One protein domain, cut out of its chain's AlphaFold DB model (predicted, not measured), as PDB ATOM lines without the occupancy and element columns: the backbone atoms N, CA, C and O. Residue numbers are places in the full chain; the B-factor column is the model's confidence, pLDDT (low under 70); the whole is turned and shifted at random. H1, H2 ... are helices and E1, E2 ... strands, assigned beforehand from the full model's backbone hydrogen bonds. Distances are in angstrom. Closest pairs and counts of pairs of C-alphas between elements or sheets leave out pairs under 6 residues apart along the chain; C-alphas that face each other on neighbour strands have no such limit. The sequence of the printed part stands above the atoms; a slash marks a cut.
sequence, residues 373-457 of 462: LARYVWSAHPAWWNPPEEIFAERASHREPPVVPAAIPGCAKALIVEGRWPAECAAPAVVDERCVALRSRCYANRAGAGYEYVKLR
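AT A GLANCE: This is residues 373 to 457 of the 462 residues of an uncharacterized protein of Acidobacteria bacterium (UniProt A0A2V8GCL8). A small, twisted three-stranded sheet forms the core, with H2 crossing one face, H1 grazing it, and the long loop 418 to 440 on the side away from the helices. The 85 printed residues run H1, H2, E1, E2, E3, the strands an antiparallel meander, each beside the one before. The class is mixed, with under half of the residues in named elements. It is compact, radius of gyration of the C-alphas 11.5 A, spanning 31 by 30 by 23 A.

IN THESE COORDINATES: H1, residues 373 to 380, begins at C-alpha 373 (335.140, 354.968, 243.665). H2 is 389 to 397, 11.9 A; E1 413 to 417, 13.4 A; E2 441 to 447, 18.6 A; E3 450 to 456, 19.1 A, ending at (329.143, 374.544, 252.923).

HOW THE PARTS SIT: In hairpin E1 and E2, N 416 and O 442 are 2.8 A apart; in hairpin E2 and E3, N 445 and O 452, 2.8 A. H2 is over E1 and E2, height over the sheet 10.1 A. In both helices every O i to N i+4 pair is within hydrogen-bond range.

THE WHOLE: The printed part has no cut. Links H2 to E1 and E1 to E2 are long. No printed residue is under 70.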
ATOM      1  N   LEU A 373     336.394 354.894 242.925       97.00
ATOM      2  CA  LEU A 373     335.140 354.968 243.665       97.00
ATOM      3  C   LEU A 373     334.633 356.412 243.776       97.00
ATOM      4  O   LEU A 373     333.448 356.651 243.566       97.00
ATOM      5  N   ALA A 374     335.509 357.380 244.049       97.69
ATOM      6  CA  ALA A 374     335.118 358.783 244.137       97.69
ATOM      7  C   ALA A 374     334.625 359.318 242.791       97.69
ATOM      8  O   ALA A 374     333.572 359.948 242.744       97.69
ATOM      9  N   ARG A 375     335.316 359.004 241.686       97.75
ATOM     10  CA  ARG A 375     334.858 359.349 240.331       97.75
ATOM     11  C   ARG A 375     333.484 358.764 240.036       97.75
ATOM     12  O   ARG A 375     332.627 359.473 239.511       97.75
ATOM     13  N   TYR A 376     333.259 357.499 240.387       98.06
ATOM     14  CA  TYR A 376     331.958 356.857 240.217       98.06
ATOM     15  C   TYR A 376     330.871 357.557 241.043       98.06
ATOM     16  O   TYR A 376     329.862 357.977 240.484       98.06
ATOM     17  N   VAL A 377     331.100 357.766 242.342       98.12
ATOM     18  CA  VAL A 377     330.137 358.440 243.226       98.12
ATOM     19  C   VAL A 377     329.844 359.855 242.735       98.12
ATOM     20  O   VAL A 377     328.685 360.233 242.626       98.12
ATOM     21  N   TRP A 378     330.859 360.640 242.376       98.06
ATOM     22  CA  TRP A 378     330.663 362.020 241.934       98.06
ATOM     23  C   TRP A 378     329.968 362.135 240.575       98.06
ATOM     24  O   TRP A 378     329.261 363.115 240.359       98.06
ATOM     25  N   SER A 379     330.148 361.168 239.673       98.00
ATOM     26  CA  SER A 379     329.533 361.191 238.339       98.00
ATOM     27  C   SER A 379     328.129 360.586 238.309       98.00
ATOM     28  O   SER A 379     327.216 361.206 237.772       98.00
ATOM     29  N   ALA A 380     327.947 359.399 238.892       97.88
ATOM     30  CA  ALA A 380     326.687 358.658 238.848       97.88
ATOM     31  C   ALA A 380     325.713 359.076 239.957       97.88
ATOM     32  O   ALA A 380     324.499 359.086 239.750       97.88
ATOM     33  N   HIS A 381     326.236 359.439 241.130       97.75
ATOM     34  CA  HIS A 381     325.437 359.746 242.313       97.75
ATOM     35  C   HIS A 381     325.949 360.995 243.049       97.75
ATOM     36  O   HIS A 381     326.260 360.928 244.244       97.75
ATOM     37  N   PRO A 382     326.046 362.159 242.372       97.75
ATOM     38  CA  PRO A 382     326.707 363.346 242.914       97.75
ATOM     39  C   PRO A 382     326.146 363.779 244.275       97.75
ATOM     40  O   PRO A 382     326.900 364.245 245.120       97.75
ATOM     41  N   ALA A 383     324.856 363.587 244.548       97.25
ATOM     42  CA  ALA A 383     324.262 363.961 245.832       97.25
ATOM     43  C   ALA A 383     324.672 363.058 247.018       97.25
ATOM     44  O   ALA A 383     324.576 363.497 248.161       97.25
ATOM     45  N   TRP A 384     325.152 361.826 246.785       97.19
ATOM     46  CA  TRP A 384     325.426 360.855 247.860       97.19
ATOM     47  C   TRP A 384     326.585 361.254 248.769       97.19
ATOM     48  O   TRP A 384     326.591 360.902 249.947       97.19
ATOM     49  N   TRP A 385     327.571 361.982 248.239       97.50
ATOM     50  CA  TRP A 385     328.717 362.420 249.024       97.50
ATOM     51  C   TRP A 385     329.190 363.816 248.628       97.50
ATOM     52  O   TRP A 385     329.484 364.099 247.464       97.50
ATOM     53  N   ASN A 386     329.291 364.684 249.631       97.31
ATOM     54  CA  ASN A 386     329.785 366.051 249.529       97.31
ATOM     55  C   ASN A 386     330.989 366.182 250.474       97.31
ATOM     56  O   ASN A 386     330.787 366.486 251.654       97.31
ATOM     57  N   PRO A 387     332.215 365.891 249.998       96.00
ATOM     58  CA  PRO A 387     333.403 365.894 250.849       96.00
ATOM     59  C   PRO A 387     333.706 367.311 251.372       96.00
ATOM     60  O   PRO A 387     333.160 368.293 250.858       96.00
ATOM     61  N   PRO A 388     334.598 367.464 252.361       95.50
ATOM     62  CA  PRO A 388     335.251 368.743 252.629       95.50
ATOM     63  C   PRO A 388     335.745 369.434 251.345       95.50
ATOM     64  O   PRO A 388     336.190 368.775 250.404       95.50
ATOM     65  N   GLU A 389     335.643 370.766 251.310       94.62
ATOM     66  CA  GLU A 389     335.883 371.580 250.106       94.62
ATOM     67  C   GLU A 389     337.249 371.343 249.465       94.62
ATOM     68  O   GLU A 389     337.360 371.256 248.247       94.62
ATOM     69  N   GLU A 390     338.270 371.212 250.303       94.44
ATOM     70  CA  GLU A 390     339.665 371.064 249.916       94.44
ATOM     71  C   GLU A 390     339.882 369.761 249.139       94.44
ATOM     72  O   GLU A 390     340.400 369.786 248.027       94.44
ATOM     73  N   ILE A 391     339.352 368.646 249.657       95.94
ATOM     74  CA  ILE A 391     339.446 367.321 249.029       95.94
ATOM     75  C   ILE A 391     338.836 367.342 247.629       95.94
ATOM     76  O   ILE A 391     339.410 366.781 246.698       95.94
ATOM     77  N   PHE A 392     337.661 367.960 247.465       97.44
ATOM     78  CA  PHE A 392     337.037 368.032 246.147       97.44
ATOM     79  C   PHE A 392     337.779 368.983 245.219       97.44
ATOM     80  O   PHE A 392     338.064 368.605 244.089       97.44
ATOM     81  N   ALA A 393     338.078 370.202 245.669       97.00
ATOM     82  CA  ALA A 393     338.656 371.232 244.817       97.00
ATOM     83  C   ALA A 393     340.036 370.821 244.285       97.00
ATOM     84  O   ALA A 393     340.304 370.971 243.094       97.00
ATOM     85  N   GLU A 394     340.891 370.249 245.132       97.00
ATOM     86  CA  GLU A 394     342.235 369.819 244.732       97.00
ATOM     87  C   GLU A 394     342.192 368.615 243.800       97.00
ATOM     88  O   GLU A 394     342.905 368.597 242.802       97.00
ATOM     89  N   ARG A 395     341.302 367.646 244.057       97.12
ATOM     90  CA  ARG A 395     341.181 366.449 243.211       97.12
ATOM     91  C   ARG A 395     340.435 366.684 241.909       97.12
ATOM     92  O   ARG A 395     340.714 366.021 240.922       97.12
ATOM     93  N   ALA A 396     339.475 367.603 241.890       97.50
ATOM     94  CA  ALA A 396     338.790 367.990 240.660       97.50
ATOM     95  C   ALA A 396     339.695 368.852 239.767       97.50
ATOM     96  O   ALA A 396     339.630 368.740 238.548       97.50
ATOM     97  N   SER A 397     340.552 369.692 240.364       96.75
ATOM     98  CA  SER A 397     341.485 370.547 239.616       96.75
ATOM     99  C   SER A 397     342.870 369.935 239.389       96.75
ATOM    100  O   SER A 397     343.636 370.491 238.603       96.75
ATOM    101  N   HIS A 398     343.189 368.812 240.040       96.69
ATOM    102  CA  HIS A 398     344.493 368.138 240.030       96.69
ATOM    103  C   HIS A 398     345.655 369.036 240.500       96.69
ATOM    104  O   HIS A 398     346.779 368.932 240.000       96.69
ATOM    105  N   ARG A 399     345.390 369.978 241.418       94.75
ATOM    106  CA  ARG A 399     346.347 371.022 241.826       94.75
ATOM    107  C   ARG A 399     346.263 371.355 243.312       94.75
ATOM    108  O   ARG A 399     345.173 371.452 243.864       94.75
ATOM    109  N   GLU A 400     347.424 371.638 243.895       91.69
ATOM    110  CA  GLU A 400     347.601 372.274 245.204       91.69
ATOM    111  C   GLU A 400     348.475 373.538 245.002       91.69
ATOM    112  O   GLU A 400     349.590 373.422 244.482       91.69
ATOM    113  N   PRO A 401     347.992 374.758 245.320       92.38
ATOM    114  CA  PRO A 401     346.634 375.070 245.768       92.38
ATOM    115  C   PRO A 401     345.579 374.806 244.672       92.38
ATOM    116  O   PRO A 401     345.898 374.875 243.478       92.38
ATOM    117  N   PRO A 402     344.317 374.536 245.056       94.19
ATOM    118  CA  PRO A 402     343.265 374.197 244.105       94.19
ATOM    119  C   PRO A 402     342.823 375.391 243.261       94.19
ATOM    120  O   PRO A 402     342.818 376.539 243.713       94.19
ATOM    121  N   VAL A 403     342.339 375.099 242.055       95.00
ATOM    122  CA  VAL A 403     341.547 376.057 241.272       95.00
ATOM    123  C   VAL A 403     340.112 376.024 241.790       95.00
ATOM    124  O   VAL A 403     339.524 374.955 241.902       95.00
ATOM    125  N   VAL A 404     339.546 377.188 242.114       94.75
ATOM    126  CA  VAL A 404     338.139 377.332 242.515       94.75
ATOM    127  C   VAL A 404     337.475 378.461 241.721       94.75
ATOM    128  O   VAL A 404     338.114 379.497 241.517       94.75
ATOM    129  N   PRO A 405     336.204 378.323 241.299       96.75
ATOM    130  CA  PRO A 405     335.335 377.140 241.411       96.75
ATOM    131  C   PRO A 405     335.859 375.930 240.607       96.75
ATOM    132  O   PRO A 405     336.666 376.103 239.699       96.75
ATOM    133  N   ALA A 406     335.425 374.714 240.960       97.44
ATOM    134  CA  ALA A 406     335.902 373.460 240.353       97.44
ATOM    135  C   ALA A 406     334.750 372.510 239.999       97.44
ATOM    136  O   ALA A 406     333.746 372.475 240.714       97.44
ATOM    137  N   ALA A 407     334.889 371.697 238.953       97.88
ATOM    138  CA  ALA A 407     333.965 370.607 238.645       97.88
ATOM    139  C   ALA A 407     334.688 369.344 238.182       97.88
ATOM    140  O   ALA A 407     335.822 369.375 237.720       97.88
ATOM    141  N   ILE A 408     333.988 368.215 238.283       97.50
ATOM    142  CA  ILE A 408     334.396 367.000 237.574       97.50
ATOM    143  C   ILE A 408     333.991 367.082 236.093       97.50
ATOM    144  O   ILE A 408     333.030 367.789 235.760       97.50
ATOM    145  N   PRO A 409     334.630 366.296 235.203       95.75
ATOM    146  CA  PRO A 409     334.191 366.172 233.817       95.75
ATOM    147  C   PRO A 409     332.689 365.869 233.701       95.75
ATOM    148  O   PRO A 409     332.137 365.061 234.450       95.75
ATOM    149  N   GLY A 410     332.012 366.545 232.771       95.50
ATOM    150  CA  GLY A 410     330.560 366.434 232.578       95.50
ATOM    151  C   GLY A 410     329.710 367.233 233.574       95.50
ATOM    152  O   GLY A 410     328.482 367.200 233.480       95.50
ATOM    153  N   CYS A 411     330.327 367.969 234.509       97.19
ATOM    154  CA  CYS A 411     329.647 368.877 235.439       97.19
ATOM    155  C   CYS A 411     328.515 368.209 236.237       97.19
ATOM    156  O   CYS A 411     327.506 368.847 236.551       97.19
ATOM    157  N   ALA A 412     328.653 366.914 236.542       97.56
ATOM    158  CA  ALA A 412     327.701 366.190 237.385       97.56
ATOM    159  C   ALA A 412     327.811 366.619 238.860       97.56
ATOM    160  O   ALA A 412     326.812 366.648 239.573       97.56
ATOM    161  N   LYS A 413     329.002 367.046 239.291       98.31
ATOM    162  CA  LYS A 413     329.249 367.708 240.573       98.31
ATOM    163  C   LYS A 413     330.160 368.912 240.350       98.31
ATOM    164  O   LYS A 413     331.197 368.782 239.698       98.31
ATOM    165  N   ALA A 414     329.783 370.052 240.917       97.94
ATOM    166  CA  ALA A 414     330.582 371.273 240.915       97.94
ATOM    167  C   ALA A 414     330.652 371.881 242.321       97.94
ATOM    168  O   ALA A 414     329.688 371.805 243.082       97.94
ATOM    169  N   LEU A 415     331.782 372.495 242.655       97.81
ATOM    170  CA  LEU A 415     331.961 373.387 243.793       97.81
ATOM    171  C   LEU A 415     331.895 374.823 243.274       97.81
ATOM    172  O   LEU A 415     332.792 375.265 242.554       97.81
ATOM    173  N   ILE A 416     330.842 375.540 243.652       96.62
ATOM    174  CA  ILE A 416     330.628 376.945 243.299       96.62
ATOM    175  C   ILE A 416     331.020 377.857 244.463       96.62
ATOM    176  O   ILE A 416     330.851 377.501 245.636       96.62
ATOM    177  N   VAL A 417     331.536 379.039 244.132       95.75
ATOM    178  CA  VAL A 417     332.006 380.040 245.101       95.75
ATOM    179  C   VAL A 417     331.346 381.369 244.774       95.75
ATOM    180  O   VAL A 417     331.551 381.893 243.682       95.75
ATOM    181  N   GLU A 418     330.551 381.907 245.701       94.81
ATOM    182  CA  GLU A 418     329.868 383.203 245.530       94.81
ATOM    183  C   GLU A 418     329.072 383.283 244.211       94.81
ATOM    184  O   GLU A 418     329.184 384.232 243.437       94.81
ATOM    185  N   GLY A 419     328.323 382.222 243.900       94.00
ATOM    186  CA  GLY A 419     327.526 382.085 242.679       94.00
ATOM    187  C   GLY A 419     328.331 381.818 241.403       94.00
ATOM    188  O   GLY A 419     327.733 381.574 240.356       94.00
ATOM    189  N   ARG A 420     329.668 381.834 241.462       96.00
ATOM    190  CA  ARG A 420     330.534 381.613 240.299       96.00
ATOM    191  C   ARG A 420     330.660 380.127 239.984       96.00
ATOM    192  O   ARG A 420     330.929 379.315 240.872       96.00
ATOM    193  N   TRP A 421     330.509 379.808 238.703       96.75
ATOM    194  CA  TRP A 421     330.609 378.458 238.158       96.75
ATOM    195  C   TRP A 421     331.999 378.175 237.578       96.75
ATOM    196  O   TRP A 421     332.663 379.113 237.128       96.75
ATOM    197  N   PRO A 422     332.438 376.904 237.570       96.75
ATOM    198  CA  PRO A 422     333.623 376.479 236.825       96.75
ATOM    199  C   PRO A 422     333.486 376.841 235.345       96.75
ATOM    200  O   PRO A 422     332.391 376.746 234.788       96.75
ATOM    201  N   ALA A 423     334.584 377.263 234.716       94.50
ATOM    202  CA  ALA A 423     334.573 377.788 233.347       94.50
ATOM    203  C   ALA A 423     334.117 376.740 232.315       94.50
ATOM    204  O   ALA A 423     333.535 377.073 231.288       94.50
ATOM    205  N   GLU A 424     334.363 375.468 232.612       94.19
ATOM    206  CA  GLU A 424     333.986 374.306 231.815       94.19
ATOM    207  C   GLU A 424     332.500 373.923 231.931       94.19
ATOM    208  O   GLU A 424     332.022 373.084 231.167       94.19
ATOM    209  N   CYS A 425     331.754 374.523 232.865       95.75
ATOM    210  CA  CYS A 425     330.349 374.214 233.104       95.75
ATOM    211  C   CYS A 425     329.420 375.322 232.606       95.75
ATOM    212  O   CYS A 425     329.599 376.498 232.911       95.75
ATOM    213  N   ALA A 426     328.350 374.932 231.908       91.94
ATOM    214  CA  ALA A 426     327.256 375.846 231.602       91.94
ATOM    215  C   ALA A 426     326.510 376.200 232.898       91.94
ATOM    216  O   ALA A 426     325.884 375.335 233.514       91.94
ATOM    217  N   ALA A 427     326.588 377.465 233.314       88.88
ATOM    218  CA  ALA A 427     325.855 377.945 234.477       88.88
ATOM    219  C   ALA A 427     324.333 377.849 234.226       88.88
ATOM    220  O   ALA A 427     323.864 378.248 233.154       88.88
ATOM    221  N   PRO A 428     323.540 377.337 235.183       90.75
ATOM    222  CA  PRO A 428     322.091 377.345 235.084       90.75
ATOM    223  C   PRO A 428     321.566 378.781 235.182       90.75
ATOM    224  O   PRO A 428     322.185 379.644 235.802       90.75
ATOM    225  N   ALA A 429     320.380 379.018 234.620       85.94
ATOM    226  CA  ALA A 429     319.744 380.336 234.644       85.94
ATOM    227  C   ALA A 429     319.447 380.841 236.070       85.94
ATOM    228  O   ALA A 429     319.415 382.047 236.298       85.94
ATOM    229  N   VAL A 430     319.236 379.925 237.023       88.81
ATOM    230  CA  VAL A 430     318.950 380.244 238.425       88.81
ATOM    231  C   VAL A 430     319.887 379.450 239.332       88.81
ATOM    232  O   VAL A 430     319.934 378.217 239.288       88.81
ATOM    233  N   VAL A 431     320.624 380.174 240.172       92.94
ATOM    234  CA  VAL A 431     321.452 379.629 241.253       92.94
ATOM    235  C   VAL A 431     320.751 379.924 242.576       92.94
ATOM    236  O   VAL A 431     320.216 381.015 242.752       92.94
ATOM    237  N   ASP A 432     320.751 378.963 243.499       92.88
ATOM    238  CA  ASP A 432     320.186 379.148 244.842       92.88
ATOM    239  C   ASP A 432     320.811 380.379 245.524       92.88
ATOM    240  O   ASP A 432     322.036 380.491 245.628       92.88
ATOM    241  N   GLU A 433     319.975 381.298 246.014       93.38
ATOM    242  CA  GLU A 433     320.402 382.560 246.632       93.38
ATOM    243  C   GLU A 433     321.399 382.345 247.780       93.38
ATOM    244  O   GLU A 433     322.337 383.127 247.976       93.38
ATOM    245  N   ARG A 434     321.275 381.227 248.513       93.75
ATOM    246  CA  ARG A 434     322.170 380.879 249.629       93.75
ATOM    247  C   ARG A 434     323.609 380.629 249.177       93.75
ATOM    248  O   ARG A 434     324.502 380.685 250.036       93.75
ATOM    249  N   CYS A 435     323.801 380.350 247.888       93.94
ATOM    250  CA  CYS A 435     325.066 380.069 247.216       93.94
ATOM    251  C   CYS A 435     325.607 381.249 246.403       93.94
ATOM    252  O   CYS A 435     326.723 381.161 245.898       93.94
ATOM    253  N   VAL A 436     324.839 382.337 246.283       93.62
ATOM    254  CA  VAL A 436     325.275 383.603 245.669       93.62
ATOM    255  C   VAL A 436     325.808 384.576 246.728       93.62
ATOM    256  O   VAL A 436     326.596 385.464 246.423       93.62
ATOM    257  N   ALA A 437     325.431 384.387 247.997       90.81
ATOM    258  CA  ALA A 437     325.897 385.217 249.104       90.81
ATOM    259  C   ALA A 437     327.436 385.304 249.188       90.81
ATOM    260  O   ALA A 437     328.151 384.339 248.903       90.81
ATOM    261  N   LEU A 438     327.950 386.448 249.646       86.19
ATOM    262  CA  LEU A 438     329.385 386.675 249.833       86.19
ATOM    263  C   LEU A 438     330.006 385.595 250.741       86.19
ATOM    264  O   LEU A 438     329.411 385.212 251.753       86.19
ATOM    265  N   ARG A 439     331.203 385.109 250.385       85.81
ATOM    266  CA  ARG A 439     331.929 384.003 251.039       85.81
ATOM    267  C   ARG A 439     331.160 382.682 251.115       85.81
ATOM    268  O   ARG A 439     331.550 381.789 251.871       85.81
ATOM    269  N   SER A 440     330.064 382.532 250.371       90.81
ATOM    270  CA  SER A 440     329.367 381.253 250.303       90.81
ATOM    271  C   SER A 440     330.108 380.291 249.385       90.81
ATOM    272  O   SER A 440     330.674 380.663 248.355       90.81
ATOM    273  N   ARG A 441     330.105 379.028 249.791       94.69
ATOM    274  CA  ARG A 441     330.602 377.909 249.004       94.69
ATOM    275  C   ARG A 441     329.518 376.852 249.006       94.69
ATOM    276  O   ARG A 441     328.935 376.580 250.057       94.69
ATOM    277  N   CYS A 442     329.217 376.293 247.847       96.81
ATOM    278  CA  CYS A 442     328.184 375.278 247.718       96.81
ATOM    279  C   CYS A 442     328.624 374.182 246.765       96.81
ATOM    280  O   CYS A 442     329.276 374.451 245.760       96.81
ATOM    281  N   TYR A 443     328.185 372.961 247.039       97.94
ATOM    282  CA  TYR A 443     328.121 371.950 245.998       97.94
ATOM    283  C   TYR A 443     326.863 372.146 245.166       97.94
ATOM    284  O   TYR A 443     325.792 372.371 245.722       97.94
ATOM    285  N   ALA A 444     327.001 372.023 243.851       97.88
ATOM    286  CA  ALA A 444     325.913 371.857 242.904       97.88
ATOM    287  C   ALA A 444     325.967 370.416 242.376       97.88
ATOM    288  O   ALA A 444     326.886 370.037 241.645       97.88
ATOM    289  N   ASN A 445     324.992 369.601 242.777       98.00
ATOM    290  CA  ASN A 445     324.875 368.187 242.430       98.00
ATOM    291  C   ASN A 445     323.822 368.019 241.341       98.00
ATOM    292  O   ASN A 445     322.672 368.392 241.546       98.00
ATOM    293  N   ARG A 446     324.189 367.477 240.180       97.12
ATOM    294  CA  ARG A 446     323.252 367.317 239.065       97.12
ATOM    295  C   ARG A 446     322.083 366.415 239.475       97.12
ATOM    296  O   ARG A 446     322.294 365.293 239.931       97.12
ATOM    297  N   ALA A 447     320.867 366.910 239.269       96.06
ATOM    298  CA  ALA A 447     319.613 366.227 239.568       96.06
ATOM    299  C   ALA A 447     318.613 366.489 238.429       96.06
ATOM    300  O   ALA A 447     318.058 367.583 238.295       96.06
ATOM    301  N   GLY A 448     318.413 365.491 237.561       92.31
ATOM    302  CA  GLY A 448     317.614 365.648 236.344       92.31
ATOM    303  C   GLY A 448     318.202 366.710 235.407       92.31
ATOM    304  O   GLY A 448     319.379 366.645 235.054       92.31
ATOM    305  N   ALA A 449     317.383 367.691 235.017       91.69
ATOM    306  CA  ALA A 449     317.797 368.814 234.172       91.69
ATOM    307  C   ALA A 449     318.465 369.970 234.947       91.69
ATOM    308  O   ALA A 449     318.913 370.933 234.329       91.69
ATOM    309  N   GLY A 450     318.511 369.902 236.283       94.62
ATOM    310  CA  GLY A 450     319.005 370.976 237.143       94.62
ATOM    311  C   GLY A 450     320.065 370.519 238.142       94.62
ATOM    312  O   GLY A 450     320.732 369.497 237.961       94.62
ATOM    313  N   TYR A 451     320.208 371.302 239.211       97.19
ATOM    314  CA  TYR A 451     321.163 371.064 240.286       97.19
ATOM    315  C   TYR A 451     320.486 371.157 241.653       97.19
ATOM    316  O   TYR A 451     319.716 372.078 241.916       97.19
ATOM    317  N   GLU A 452     320.817 370.219 242.531       96.88
ATOM    318  CA  GLU A 452     320.567 370.299 243.963       96.88
ATOM    319  C   GLU A 452     321.770 370.963 244.644       96.88
ATOM    320  O   GLU A 452     322.915 370.534 244.466       96.88
ATOM    321  N   TYR A 453     321.516 372.009 245.430       96.94
ATOM    322  CA  TYR A 453     322.568 372.790 246.072       96.94
ATOM    323  C   TYR A 453     322.749 372.417 247.543       96.94
ATOM    324  O   TYR A 453     321.799 372.432 248.329       96.94
ATOM    325  N   VAL A 454     323.995 372.160 247.942       96.50
ATOM    326  CA  VAL A 454     324.376 371.888 249.334       96.50
ATOM    327  C   VAL A 454     325.357 372.951 249.800       96.50
ATOM    328  O   VAL A 454     326.512 372.982 249.374       96.50
ATOM    329  N   LYS A 455     324.905 373.820 250.708       94.56
ATOM    330  CA  LYS A 455     325.737 374.879 251.281       94.56
ATOM    331  C   LYS A 455     326.809 374.308 252.207       94.56
ATOM    332  O   LYS A 455     326.532 373.505 253.102       94.56
ATOM    333  N   LEU A 456     328.038 374.759 252.005       91.56
ATOM    334  CA  LEU A 456     329.143 374.544 252.923       91.56
ATOM    335  C   LEU A 456     329.145 375.658 253.961       91.56
ATOM    336  O   LEU A 456     328.816 376.813 253.670       91.56
ATOM    337  N   ARG A 457     329.503 375.315 255.195       84.44
ATOM    338  CA  ARG A 457     329.759 376.338 256.200       84.44
ATOM    339  C   ARG A 457     330.980 377.121 255.749       84.44
ATOM    340  O   ARG A 457     331.952 376.534 255.285       84.44
TER     341      ARG A 457